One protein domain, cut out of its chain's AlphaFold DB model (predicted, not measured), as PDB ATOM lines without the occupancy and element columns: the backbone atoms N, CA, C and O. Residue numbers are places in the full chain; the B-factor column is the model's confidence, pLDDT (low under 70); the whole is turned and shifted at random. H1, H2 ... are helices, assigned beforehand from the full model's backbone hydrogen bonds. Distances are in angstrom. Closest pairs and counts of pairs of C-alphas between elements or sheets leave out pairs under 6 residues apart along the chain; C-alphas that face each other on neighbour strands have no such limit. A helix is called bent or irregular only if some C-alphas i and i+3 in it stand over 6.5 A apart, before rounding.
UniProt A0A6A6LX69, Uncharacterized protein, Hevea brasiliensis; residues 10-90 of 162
ATOM      1  N   LEU A  10      13.708 -23.348 -11.056       55.34
ATOM      2  CA  LEU A  10      14.974 -24.045 -11.295       55.34
ATOM      3  C   LEU A  10      15.961 -23.841 -10.139       55.34
ATOM      4  O   LEU A  10      16.555 -22.756 -10.057       55.34
ATOM      5  N   PRO A  11      16.191 -24.862  -9.288       67.81
ATOM      6  CA  PRO A  11      17.335 -24.858  -8.387       67.81
ATOM      7  C   PRO A  11      18.612 -24.792  -9.235       67.81
ATOM      8  O   PRO A  11      18.759 -25.540 -10.199       67.81
ATOM      9  N   LYS A  12      19.505 -23.851  -8.913       57.72
ATOM     10  CA  LYS A  12      20.719 -23.527  -9.692       57.72
ATOM     11  C   LYS A  12      21.601 -24.750  -9.984       57.72
ATOM     12  O   LYS A  12      22.142 -24.837 -11.074       57.72
ATOM     13  N   ILE A  13      21.583 -25.731  -9.086       55.06
ATOM     14  CA  ILE A  13      22.302 -27.007  -9.195       55.06
ATOM     15  C   ILE A  13      21.821 -27.836 -10.405       55.06
ATOM     16  O   ILE A  13      22.631 -28.422 -11.107       55.06
ATOM     17  N   LYS A  14      20.518 -27.810 -10.734       60.84
ATOM     18  CA  LYS A  14      19.996 -28.507 -11.924       60.84
ATOM     19  C   LYS A  14      20.328 -27.784 -13.224       60.84
ATOM     20  O   LYS A  14      20.408 -28.425 -14.255       60.84
ATOM     21  N   LYS A  15      20.482 -26.454 -13.215       64.88
ATOM     22  CA  LYS A  15      20.791 -25.707 -14.448       64.88
ATOM     23  C   LYS A  15      22.186 -26.044 -14.962       64.88
ATOM     24  O   LYS A  15      22.339 -26.220 -16.161       64.88
ATOM     25  N   GLU A  16      23.168 -26.129 -14.071       68.75
ATOM     26  CA  GLU A  16      24.556 -26.440 -14.428       68.75
ATOM     27  C   GLU A  16      24.696 -27.888 -14.910       68.75
ATOM     28  O   GLU A  16      25.305 -28.122 -15.948       68.75
ATOM     29  N   GLU A  17      24.036 -28.837 -14.241       71.81
ATOM     30  CA  GLU A  17      23.999 -30.248 -14.651       71.81
ATOM     31  C   GLU A  17      23.298 -30.438 -16.007       71.81
ATOM     32  O   GLU A  17      23.879 -31.013 -16.919       71.81
ATOM     33  N   ILE A  18      22.117 -29.835 -16.202       71.50
ATOM     34  CA  ILE A  18      21.393 -29.839 -17.488       71.50
ATOM     35  C   ILE A  18      22.236 -29.205 -18.605       71.50
ATOM     36  O   ILE A  18      22.179 -29.663 -19.741       71.50
ATOM     37  N   THR A  19      23.002 -28.150 -18.308       75.69
ATOM     38  CA  THR A  19      23.847 -27.474 -19.311       75.69
ATOM     39  C   THR A  19      25.048 -28.338 -19.689       75.69
ATOM     40  O   THR A  19      25.341 -28.473 -20.873       75.69
ATOM     41  N   ARG A  20      25.688 -28.982 -18.705       79.25
ATOM     42  CA  ARG A  20      26.802 -29.909 -18.927       79.25
ATOM     43  C   ARG A  20      26.369 -31.140 -19.729       79.25
ATOM     44  O   ARG A  20      26.979 -31.444 -20.748       79.25
ATOM     45  N   GLU A  21      25.272 -31.784 -19.334       75.88
ATOM     46  CA  GLU A  21      24.704 -32.924 -20.066       75.88
ATOM     47  C   GLU A  21      24.259 -32.536 -21.487       75.88
ATOM     48  O   GLU A  21      24.366 -33.338 -22.420       75.88
ATOM     49  N   PHE A  22      23.778 -31.301 -21.673       75.44
ATOM     50  CA  PHE A  22      23.415 -30.778 -22.987       75.44
ATOM     51  C   PHE A  22      24.632 -30.603 -23.893       75.44
ATOM     52  O   PHE A  22      24.529 -30.945 -25.064       75.44
ATOM     53  N   GLU A  23      25.761 -30.094 -23.394       77.12
ATOM     54  CA  GLU A  23      26.988 -29.947 -24.189       77.12
ATOM     55  C   GLU A  23      27.594 -31.298 -24.577       77.12
ATOM     56  O   GLU A  23      27.968 -31.477 -25.736       77.12
ATOM     57  N   GLU A  24      27.613 -32.270 -23.660       77.50
ATOM     58  CA  GLU A  24      28.173 -33.607 -23.903       77.50
ATOM     59  C   GLU A  24      27.352 -34.412 -24.924       77.50
ATOM     60  O   GLU A  24      27.921 -35.124 -25.749       77.50
ATOM     61  N   LYS A  25      26.020 -34.276 -24.916       75.31
ATOM     62  CA  LYS A  25      25.123 -35.007 -25.829       75.31
ATOM     63  C   LYS A  25      24.589 -34.155 -26.984       75.31
ATOM     64  O   LYS A  25      23.744 -34.623 -27.746       75.31
ATOM     65  N   LYS A  26      25.069 -32.914 -27.157       74.06
ATOM     66  CA  LYS A  26      24.549 -31.953 -28.150       74.06
ATOM     67  C   LYS A  26      24.566 -32.518 -29.567       74.06
ATOM     68  O   LYS A  26      23.591 -32.378 -30.296       74.06
ATOM     69  N   THR A  27      25.662 -33.154 -29.960       74.69
ATOM     70  CA  THR A  27      25.866 -33.681 -31.318       74.69
ATOM     71  C   THR A  27      24.906 -34.819 -31.663       74.69
ATOM     72  O   THR A  27      24.499 -34.936 -32.814       74.69
ATOM     73  N   GLU A  28      24.478 -35.606 -30.676       81.81
ATOM     74  CA  GLU A  28      23.518 -36.703 -30.851       81.81
ATOM     75  C   GLU A  28      22.062 -36.264 -30.648       81.81
ATOM     76  O   GLU A  28      21.149 -36.817 -31.262       81.81
ATOM     77  N   LEU A  29      21.832 -35.281 -29.774       83.31
ATOM     78  CA  LEU A  29      20.501 -34.767 -29.456       83.31
ATOM     79  C   LEU A  29      19.997 -33.775 -30.502       83.31
ATOM     80  O   LEU A  29      18.813 -33.797 -30.811       83.31
ATOM     81  N   LEU A  30      20.860 -32.926 -31.070       82.75
ATOM     82  CA  LEU A  30      20.470 -31.958 -32.101       82.75
ATOM     83  C   LEU A  30      19.740 -32.590 -33.299       82.75
ATOM     84  O   LEU A  30      18.645 -32.112 -33.601       82.75
ATOM     85  N   PRO A  31      20.268 -33.640 -33.967       87.19
ATOM     86  CA  PRO A  31      19.567 -34.250 -35.097       87.19
ATOM     87  C   PRO A  31      18.227 -34.866 -34.675       87.19
ATOM     88  O   PRO A  31      17.235 -34.695 -35.371       87.19
ATOM     89  N   LYS A  32      18.153 -35.483 -33.489       87.94
ATOM     90  CA  LYS A  32      16.912 -36.078 -32.963       87.94
ATOM     91  C   LYS A  32      15.855 -35.027 -32.615       87.94
ATOM     92  O   LYS A  32      14.681 -35.207 -32.909       87.94
ATOM     93  N   VAL A  33      16.254 -33.913 -31.997       86.81
ATOM     94  CA  VAL A  33      15.347 -32.794 -31.689       86.81
ATOM     95  C   VAL A  33      14.824 -32.161 -32.977       86.81
ATOM     96  O   VAL A  33      13.645 -31.815 -33.040       86.81
ATOM     97  N   LEU A  34      15.677 -32.018 -33.997       87.12
ATOM     98  CA  LEU A  34      15.261 -31.548 -35.319       87.12
ATOM     99  C   LEU A  34      14.261 -32.506 -35.963       87.12
ATOM    100  O   LEU A  34      13.222 -32.045 -36.418       87.12
ATOM    101  N   GLU A  35      14.510 -33.812 -35.921       89.62
ATOM    102  CA  GLU A  35      13.589 -34.823 -36.451       89.62
ATOM    103  C   GLU A  35      12.214 -34.755 -35.767       89.62
ATOM    104  O   GLU A  35      11.187 -34.684 -36.442       89.62
ATOM    105  N   ILE A  36      12.176 -34.645 -34.433       89.88
ATOM    106  CA  ILE A  36      10.925 -34.464 -33.677       89.88
ATOM    107  C   ILE A  36      10.242 -33.145 -34.068       89.88
ATOM    108  O   ILE A  36       9.019 -33.091 -34.222       89.88
ATOM    109  N   TYR A  37      11.003 -32.060 -34.238       88.31
ATOM    110  CA  TYR A  37      10.462 -30.765 -34.654       88.31
ATOM    111  C   TYR A  37       9.905 -30.797 -36.083       88.31
ATOM    112  O   TYR A  37       8.887 -30.161 -36.360       88.31
ATOM    113  N   GLU A  38      10.536 -31.533 -36.992       86.88
ATOM    114  CA  GLU A  38      10.077 -31.691 -38.368       86.88
ATOM    115  C   GLU A  38       8.840 -32.582 -38.464       86.88
ATOM    116  O   GLU A  38       7.890 -32.188 -39.149       86.88
ATOM    117  N   ALA A  39       8.820 -33.690 -37.715       88.31
ATOM    118  CA  ALA A  39       7.680 -34.596 -37.574       88.31
ATOM    119  C   ALA A  39       6.474 -33.940 -36.880       88.31
ATOM    120  O   ALA A  39       5.329 -34.346 -37.081       88.31
ATOM    121  N   SER A  40       6.712 -32.900 -36.076       87.88
ATOM    122  CA  SER A  40       5.650 -32.127 -35.432       87.88
ATOM    123  C   SER A  40       4.835 -31.311 -36.435       87.88
ATOM    124  O   SER A  40       5.334 -30.846 -37.459       87.88
ATOM    125  N   SER A  41       3.567 -31.053 -36.112       86.75
ATOM    126  CA  SER A  41       2.689 -30.230 -36.952       86.75
ATOM    127  C   SER A  41       3.141 -28.762 -37.001       86.75
ATOM    128  O   SER A  41       3.791 -28.258 -36.078       86.75
ATOM    129  N   ALA A  42       2.785 -28.046 -38.072       87.12
ATOM    130  CA  ALA A  42       3.146 -26.636 -38.262       87.12
ATOM    131  C   ALA A  42       2.661 -25.742 -37.103       87.12
ATOM    132  O   ALA A  42       3.318 -24.766 -36.739       87.12
ATOM    133  N   GLU A  43       1.560 -26.127 -36.464       87.12
ATOM    134  CA  GLU A  43       0.973 -25.493 -35.288       87.12
ATOM    135  C   GLU A  43       1.915 -25.554 -34.075       87.12
ATOM    136  O   GLU A  43       2.095 -24.551 -33.383       87.12
ATOM    137  N   ILE A  44       2.569 -26.699 -33.841       88.88
ATOM    138  CA  ILE A  44       3.573 -26.871 -32.777       88.88
ATOM    139  C   ILE A  44       4.813 -26.040 -33.101       88.88
ATOM    140  O   ILE A  44       5.319 -25.314 -32.245       88.88
ATOM    141  N   LYS A  45       5.268 -26.071 -34.358       87.62
ATOM    142  CA  LYS A  45       6.426 -25.288 -34.821       87.62
ATOM    143  C   LYS A  45       6.218 -23.788 -34.621       87.62
ATOM    144  O   LYS A  45       7.140 -23.090 -34.192       87.62
ATOM    145  N   ALA A  46       5.006 -23.309 -34.906       87.81
ATOM    146  CA  ALA A  46       4.594 -21.935 -34.674       87.81
ATOM    147  C   ALA A  46       4.529 -21.609 -33.177       87.81
ATOM    148  O   ALA A  46       5.001 -20.551 -32.786       87.81
ATOM    149  N   LEU A  47       4.029 -22.517 -32.331       86.25
ATOM    150  CA  LEU A  47       3.987 -22.331 -30.877       86.25
ATOM    151  C   LEU A  47       5.366 -22.282 -30.212       86.25
ATOM    152  O   LEU A  47       5.547 -21.559 -29.235       86.25
ATOM    153  N   VAL A  48       6.335 -23.041 -30.720       84.06
ATOM    154  CA  VAL A  48       7.712 -23.026 -30.202       84.06
ATOM    155  C   VAL A  48       8.412 -21.704 -30.542       84.06
ATOM    156  O   VAL A  48       9.148 -21.172 -29.713       84.06
ATOM    157  N   LYS A  49       8.167 -21.152 -31.739       84.75
ATOM    158  CA  LYS A  49       8.707 -19.850 -32.179       84.75
ATOM    159  C   LYS A  49       7.969 -18.667 -31.553       84.75
ATOM    160  O   LYS A  49       8.588 -17.712 -31.098       84.75
ATOM    161  N   GLU A  50       6.647 -18.747 -31.522       83.06
ATOM    162  CA  GLU A  50       5.741 -17.752 -30.972       83.06
ATOM    163  C   GLU A  50       4.807 -18.426 -29.961       83.06
ATOM    164  O   GLU A  50       3.731 -18.909 -30.334       83.06
ATOM    165  N   PRO A  51       5.181 -18.456 -28.670       80.88
ATOM    166  CA  PRO A  51       4.362 -19.074 -27.637       80.88
ATOM    167  C   PRO A  51       3.057 -18.294 -27.453       80.88
ATOM    168  O   PRO A  51       2.956 -17.352 -26.668       80.88
ATOM    169  N   LYS A  52       2.032 -18.693 -28.209       83.31
ATOM    170  CA  LYS A  52       0.678 -18.144 -28.137       83.31
ATOM    171  C   LYS A  52      -0.139 -18.932 -27.117       83.31
ATOM    172  O   LYS A  52      -0.501 -20.084 -27.351       83.31
ATOM    173  N   GLU A  53      -0.534 -18.266 -26.032       75.88
ATOM    174  CA  GLU A  53      -1.449 -18.775 -24.990       75.88
ATOM    175  C   GLU A  53      -2.706 -19.457 -25.567       75.88
ATOM    176  O   GLU A  53      -3.145 -20.498 -25.078       75.88
ATOM    177  N   ALA A  54      -3.276 -18.892 -26.639       81.62
ATOM    178  CA  ALA A  54      -4.461 -19.435 -27.299       81.62
ATOM    179  C   ALA A  54      -4.193 -20.759 -28.032       81.62
ATOM    180  O   ALA A  54      -5.073 -21.616 -28.075       81.62
ATOM    181  N   GLY A  55      -3.000 -20.934 -28.606       80.69
ATOM    182  CA  GLY A  55      -2.623 -22.178 -29.272       80.69
ATOM    183  C   GLY A  55      -2.230 -23.260 -28.268       80.69
ATOM    184  O   GLY A  55      -2.617 -24.403 -28.454       80.69
ATOM    185  N   LEU A  56      -1.577 -22.909 -27.154       80.44
ATOM    186  CA  LEU A  56      -1.210 -23.873 -26.106       80.44
ATOM    187  C   LEU A  56      -2.427 -24.602 -25.517       80.44
ATOM    188  O   LEU A  56      -2.342 -25.785 -25.219       80.44
ATOM    189  N   LYS A  57      -3.575 -23.922 -25.386       82.31
ATOM    190  CA  LYS A  57      -4.825 -24.545 -24.911       82.31
ATOM    191  C   LYS A  57      -5.497 -25.426 -25.970       82.31
ATOM    192  O   LYS A  57      -6.091 -26.437 -25.625       82.31
ATOM    193  N   LYS A  58      -5.421 -25.040 -27.248       87.19
ATOM    194  CA  LYS A  58      -6.042 -25.772 -28.370       87.19
ATOM    195  C   LYS A  58      -5.235 -26.998 -28.782       87.19
ATOM    196  O   LYS A  58      -5.800 -28.023 -29.133       87.19
ATOM    197  N   TYR A  59      -3.917 -26.879 -28.716       86.75
ATOM    198  CA  TYR A  59      -2.961 -27.894 -29.129       86.75
ATOM    199  C   TYR A  59      -2.311 -28.582 -27.928       86.75
ATOM    200  O   TYR A  59      -1.242 -29.157 -28.078       86.75
ATOM    201  N   SER A  60      -2.940 -28.539 -26.747       84.62
ATOM    202  CA  SER A  60      -2.379 -29.083 -25.500       84.62
ATOM    203  C   SER A  60      -1.935 -30.541 -25.661       84.62
ATOM    204  O   SER A  60      -0.769 -30.858 -25.448       84.62
ATOM    205  N   ALA A  61      -2.803 -31.382 -26.234       88.19
ATOM    206  CA  ALA A  61      -2.495 -32.782 -26.522       88.19
ATOM    207  C   ALA A  61      -1.310 -32.969 -27.492       88.19
ATOM    208  O   ALA A  61      -0.485 -33.860 -27.299       88.19
ATOM    209  N   LEU A  62      -1.196 -32.126 -28.526       88.38
ATOM    210  CA  LEU A  62      -0.068 -32.161 -29.468       88.38
ATOM    211  C   LEU A  62       1.228 -31.683 -28.796       88.38
ATOM    212  O   LEU A  62       2.292 -32.243 -29.037       88.38
ATOM    213  N   VAL A  63       1.139 -30.672 -27.927       86.12
ATOM    214  CA  VAL A  63       2.271 -30.170 -27.139       86.12
ATOM    215  C   VAL A  63       2.737 -31.234 -26.148       86.12
ATOM    216  O   VAL A  63       3.936 -31.438 -26.015       86.12
ATOM    217  N   GLN A  64       1.834 -31.973 -25.500       88.06
ATOM    218  CA  GLN A  64       2.212 -33.103 -24.647       88.06
ATOM    219  C   GLN A  64       2.863 -34.238 -25.423       88.06
ATOM    220  O   GLN A  64       3.922 -34.694 -25.007       88.06
ATOM    221  N   LYS A  65       2.312 -34.631 -26.577       90.00
ATOM    222  CA  LYS A  65       2.954 -35.605 -27.476       90.00
ATOM    223  C   LYS A  65       4.375 -35.172 -27.853       90.00
ATOM    224  O   LYS A  65       5.295 -35.979 -27.797       90.00
ATOM    225  N   PHE A  66       4.571 -33.892 -28.172       89.31
ATOM    226  CA  PHE A  66       5.890 -33.328 -28.466       89.31
ATOM    227  C   PHE A  66       6.840 -33.391 -27.259       89.31
ATOM    228  O   PHE A  66       7.998 -33.776 -27.396       89.31
ATOM    229  N   LEU A  67       6.357 -33.057 -26.060       88.88
ATOM    230  CA  LEU A  67       7.144 -33.149 -24.827       88.88
ATOM    231  C   LEU A  67       7.522 -34.600 -24.483       88.88
ATOM    232  O   LEU A  67       8.650 -34.844 -24.061       88.88
ATOM    233  N   GLU A  68       6.629 -35.566 -24.719       90.12
ATOM    234  CA  GLU A  68       6.904 -36.998 -24.554       90.12
ATOM    235  C   GLU A  68       7.990 -37.496 -25.519       90.12
ATOM    236  O   GLU A  68       8.881 -38.233 -25.105       90.12
ATOM    237  N   GLU A  69       7.956 -37.082 -26.789       90.12
ATOM    238  CA  GLU A  69       8.994 -37.410 -27.780       90.12
ATOM    239  C   GLU A  69      10.358 -36.834 -27.364       90.12
ATOM    240  O   GLU A  69      11.369 -37.540 -27.389       90.12
ATOM    241  N   LEU A  70      10.382 -35.586 -26.874       87.81
ATOM    242  CA  LEU A  70      11.587 -34.981 -26.298       87.81
ATOM    243  C   LEU A  70      12.073 -35.732 -25.046       87.81
ATOM    244  O   LEU A  70      13.278 -35.842 -24.817       87.81
ATOM    245  N   ALA A  71      11.161 -36.278 -24.239       86.88
ATOM    246  CA  ALA A  71      11.509 -37.096 -23.079       86.88
ATOM    247  C   ALA A  71      12.093 -38.465 -23.457       86.88
ATOM    248  O   ALA A  71      12.994 -38.939 -22.762       86.88
ATOM    249  N   LYS A  72      11.643 -39.078 -24.562       88.06
ATOM    250  CA  LYS A  72      12.174 -40.358 -25.073       88.06
ATOM    251  C   LYS A  72      13.619 -40.257 -25.542       88.06
ATOM    252  O   LYS A  72      14.384 -41.192 -25.336       88.06
ATOM    253  N   ILE A  73      14.010 -39.126 -26.126       85.25
ATOM    254  CA  ILE A  73      15.411 -38.872 -26.495       85.25
ATOM    255  C   ILE A  73      16.261 -38.428 -25.297       85.25
ATOM    256  O   ILE A  73      17.396 -38.005 -25.478       85.25
ATOM    257  N   GLU A  74      15.704 -38.499 -24.082       82.75
ATOM    258  CA  GLU A  74      16.315 -38.039 -22.836       82.75
ATOM    259  C   GLU A  74      16.828 -36.601 -22.922       82.75
ATOM    260  O   GLU A  74      17.877 -36.265 -22.369       82.75
ATOM    261  N   PHE A  75      16.075 -35.729 -23.601       82.75
ATOM    262  CA  PHE A  75      16.468 -34.337 -23.724       82.75
ATOM    263  C   PHE A  75      16.585 -33.715 -22.323       82.75
ATOM    264  O   PHE A  75      15.661 -33.858 -21.509       82.75
ATOM    265  N   PRO A  76      17.682 -33.027 -21.996       81.50
ATOM    266  CA  PRO A  76      17.921 -32.569 -20.638       81.50
ATOM    267  C   PRO A  76      16.830 -31.566 -20.219       81.50
ATOM    268  O   PRO A  76      16.502 -30.614 -20.925       81.50
ATOM    269  N   GLY A  77      16.180 -31.835 -19.083       77.56
ATOM    270  CA  GLY A  77      15.030 -31.061 -18.595       77.56
ATOM    271  C   GLY A  77      13.669 -31.376 -19.245       77.56
ATOM    272  O   GLY A  77      12.655 -30.855 -18.789       77.56
ATOM    273  N   SER A  78      13.584 -32.253 -20.248       83.06
ATOM    274  CA  SER A  78      12.293 -32.654 -20.844       83.06
ATOM    275  C   SER A  78      11.415 -33.448 -19.875       83.06
ATOM    276  O   SER A  78      10.210 -33.219 -19.821       83.06
ATOM    277  N   LYS A  79      12.003 -34.323 -19.050       80.56
ATOM    278  CA  LYS A  79      11.279 -35.134 -18.054       80.56
ATOM    279  C   LYS A  79      10.536 -34.250 -17.047       80.56
ATOM    280  O   LYS A  79       9.355 -34.458 -16.791       80.56
ATOM    281  N   THR A  80      11.196 -33.208 -16.539       82.50
ATOM    282  CA  THR A  80      10.594 -32.277 -15.573       82.50
ATOM    283  C   THR A  80       9.490 -31.426 -16.200       82.50
ATOM    284  O   THR A  80       8.479 -31.167 -15.550       82.50
ATOM    285  N   VAL A  81       9.653 -31.008 -17.458       79.19
ATOM    286  CA  VAL A  81       8.629 -30.249 -18.191       79.19
ATOM    287  C   VAL A  81       7.435 -31.134 -18.560       79.19
ATOM    288  O   VAL A  81       6.300 -30.693 -18.407       79.19
ATOM    289  N   THR A  82       7.668 -32.381 -18.972       83.75
ATOM    290  CA  THR A  82       6.614 -33.359 -19.302       83.75
ATOM    291  C   THR A  82       5.786 -33.706 -18.069       83.75
ATOM    292  O   THR A  82       4.561 -33.650 -18.107       83.75
ATOM    293  N   GLU A  83       6.437 -33.968 -16.933       80.25
ATOM    294  CA  GLU A  83       5.747 -34.246 -15.669       80.25
ATOM    295  C   GLU A  83       4.925 -33.031 -15.195       80.25
ATOM    296  O   GLU A  83       3.778 -33.169 -14.767       80.25
ATOM    297  N   ALA A  84       5.471 -31.818 -15.337       76.81
ATOM    298  CA  ALA A  84       4.759 -30.585 -15.012       76.81
ATOM    299  C   ALA A  84       3.586 -30.296 -15.968       76.81
ATOM    300  O   ALA A  84       2.559 -29.784 -15.520       76.81
ATOM    301  N   ALA A  85       3.709 -30.628 -17.257       73.12
ATOM    302  CA  ALA A  85       2.622 -30.512 -18.228       73.12
ATOM    303  C   ALA A  85       1.463 -31.450 -17.858       73.12
ATOM    304  O   ALA A  85       0.330 -30.988 -17.713       73.12
ATOM    305  N   SER A  86       1.764 -32.715 -17.553       71.56
ATOM    306  CA  SER A  86       0.787 -33.688 -17.049       71.56
ATOM    307  C   SER A  86       0.152 -33.248 -15.724       71.56
ATOM    308  O   SER A  86      -1.046 -33.423 -15.508       71.56
ATOM    309  N   LYS A  87       0.921 -32.593 -14.843       71.62
ATOM    310  CA  LYS A  87       0.410 -32.008 -13.591       71.62
ATOM    311  C   LYS A  87      -0.514 -30.805 -13.825       71.62
ATOM    312  O   LYS A  87      -1.385 -30.552 -12.997       71.62
ATOM    313  N   ARG A  88      -0.315 -30.036 -14.903       57.91
ATOM    314  CA  ARG A  88      -1.065 -28.800 -15.193       57.91
ATOM    315  C   ARG A  88      -2.431 -29.064 -15.823       57.91
ATOM    316  O   ARG A  88      -3.349 -28.291 -15.566       57.91
ATOM    317  N   GLU A  89      -2.579 -30.130 -16.609       55.53
ATOM    318  CA  GLU A  89      -3.893 -30.567 -17.108       55.53
ATOM    319  C   GLU A  89      -4.739 -31.247 -16.019       55.53
ATOM    320  O   GLU A  89      -5.962 -31.126 -16.010       55.53
ATOM    321  N   GLY A  90      -4.090 -31.877 -15.034       46.66
ATOM    322  CA  GLY A  90      -4.720 -32.393 -13.816       46.66
ATOM    323  C   GLY A  90      -4.969 -31.302 -12.769       46.66
ATOM    324  O   GLY A  90      -4.292 -31.244 -11.741       46.66
TER     325      GLY A  90
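Overview. This is residues 10 to 90 of the 162 residues of an uncharacterized protein of Hevea brasiliensis (UniProt A0A6A6LX69). A long helix, H1, is bent to an L, and the rest of the printed part folds back inside its angle: H4 and H5 form a helical hairpin, with H4 side by side with the far half of arm H1b. The short hairpin of H2 and H3 sits at the end away from arm H1a, and its turn, residues 49 to 54, sticks out; H1a makes the other end and touches no helix. The printed part has 81 residues, with five named helices in the order H1, H2, H3, H4, H5 and no named strand, and its class is all helix. It is compact, with a radius of gyration of the C-alphas of 13.3 A and spans of 35 by 28 by 21 A.

Arrangement. H1, residues 12 to 39, was assigned as one helix by its hydrogen bonds but is bent, with C-alphas 24 and 27 being 7.8 A apart. Its arms, H1a at residues 12 to 24 and H1b at residues 27 to 39, stand about perpendicular at 87 degrees. H2, residues 42 to 49, is close to H1b but not clearly touching, with the closest C-alphas, those of Tyr 37 and Lys 45, 6.8 A apart. H3, residues 53 to 58, forms a hairpin with H2; they only just touch, with 3 pairs of C-alphas within 8 A, the closest those of Leu 47 and Gly 55 at 6.8 A. H4, residues 60 to 72, touches H1b with residues 66 to 70 alone, against residues 33 to 36 of H1b. The closest C-alphas there, of Ile 36 and Glu 69, are 6.9 A apart, at a shallow tilt of 26 degrees, opposite ways. H5, residues 78 to 89, forms a hairpin with H4: they touch with 12 pairs of C-alphas within 8 A, the closest those of Ala 71 and Ser 78 at 5.0 A, at a shallow tilt of 26 degrees, opposite ways. H1a is apart from H2, H3, H4 and H5, and H1b is apart from H5. Every O i to N i+4 pair is within hydrogen-bond range in H1a, H2, H4 and H5, against 7 of 9 in H1b and 1 of 2 in H3.

Along the chain. H1a begins at C-alpha 12, (20.719, -23.527, -9.692), and is 19.0 A long; H1b, 19.3 A long, ends at C-alpha 39, (7.680, -34.596, -37.574). H2 measures 10.7 A and H3 9.0 A. H4 is 18.4 A long, and H5, 16.7 A long, ends at C-alpha 89, (-3.893, -30.567, -17.108).

Size, cuts and confidence. The C-alphas farthest apart, those of Glu 24 and Ala 54, are 35.7 A apart. The printed part has no cut, and its four links between helices are tight. The mean pLDDT of the printed part is 80.1; residues 10 to 16 and 88 to 90 are under 70.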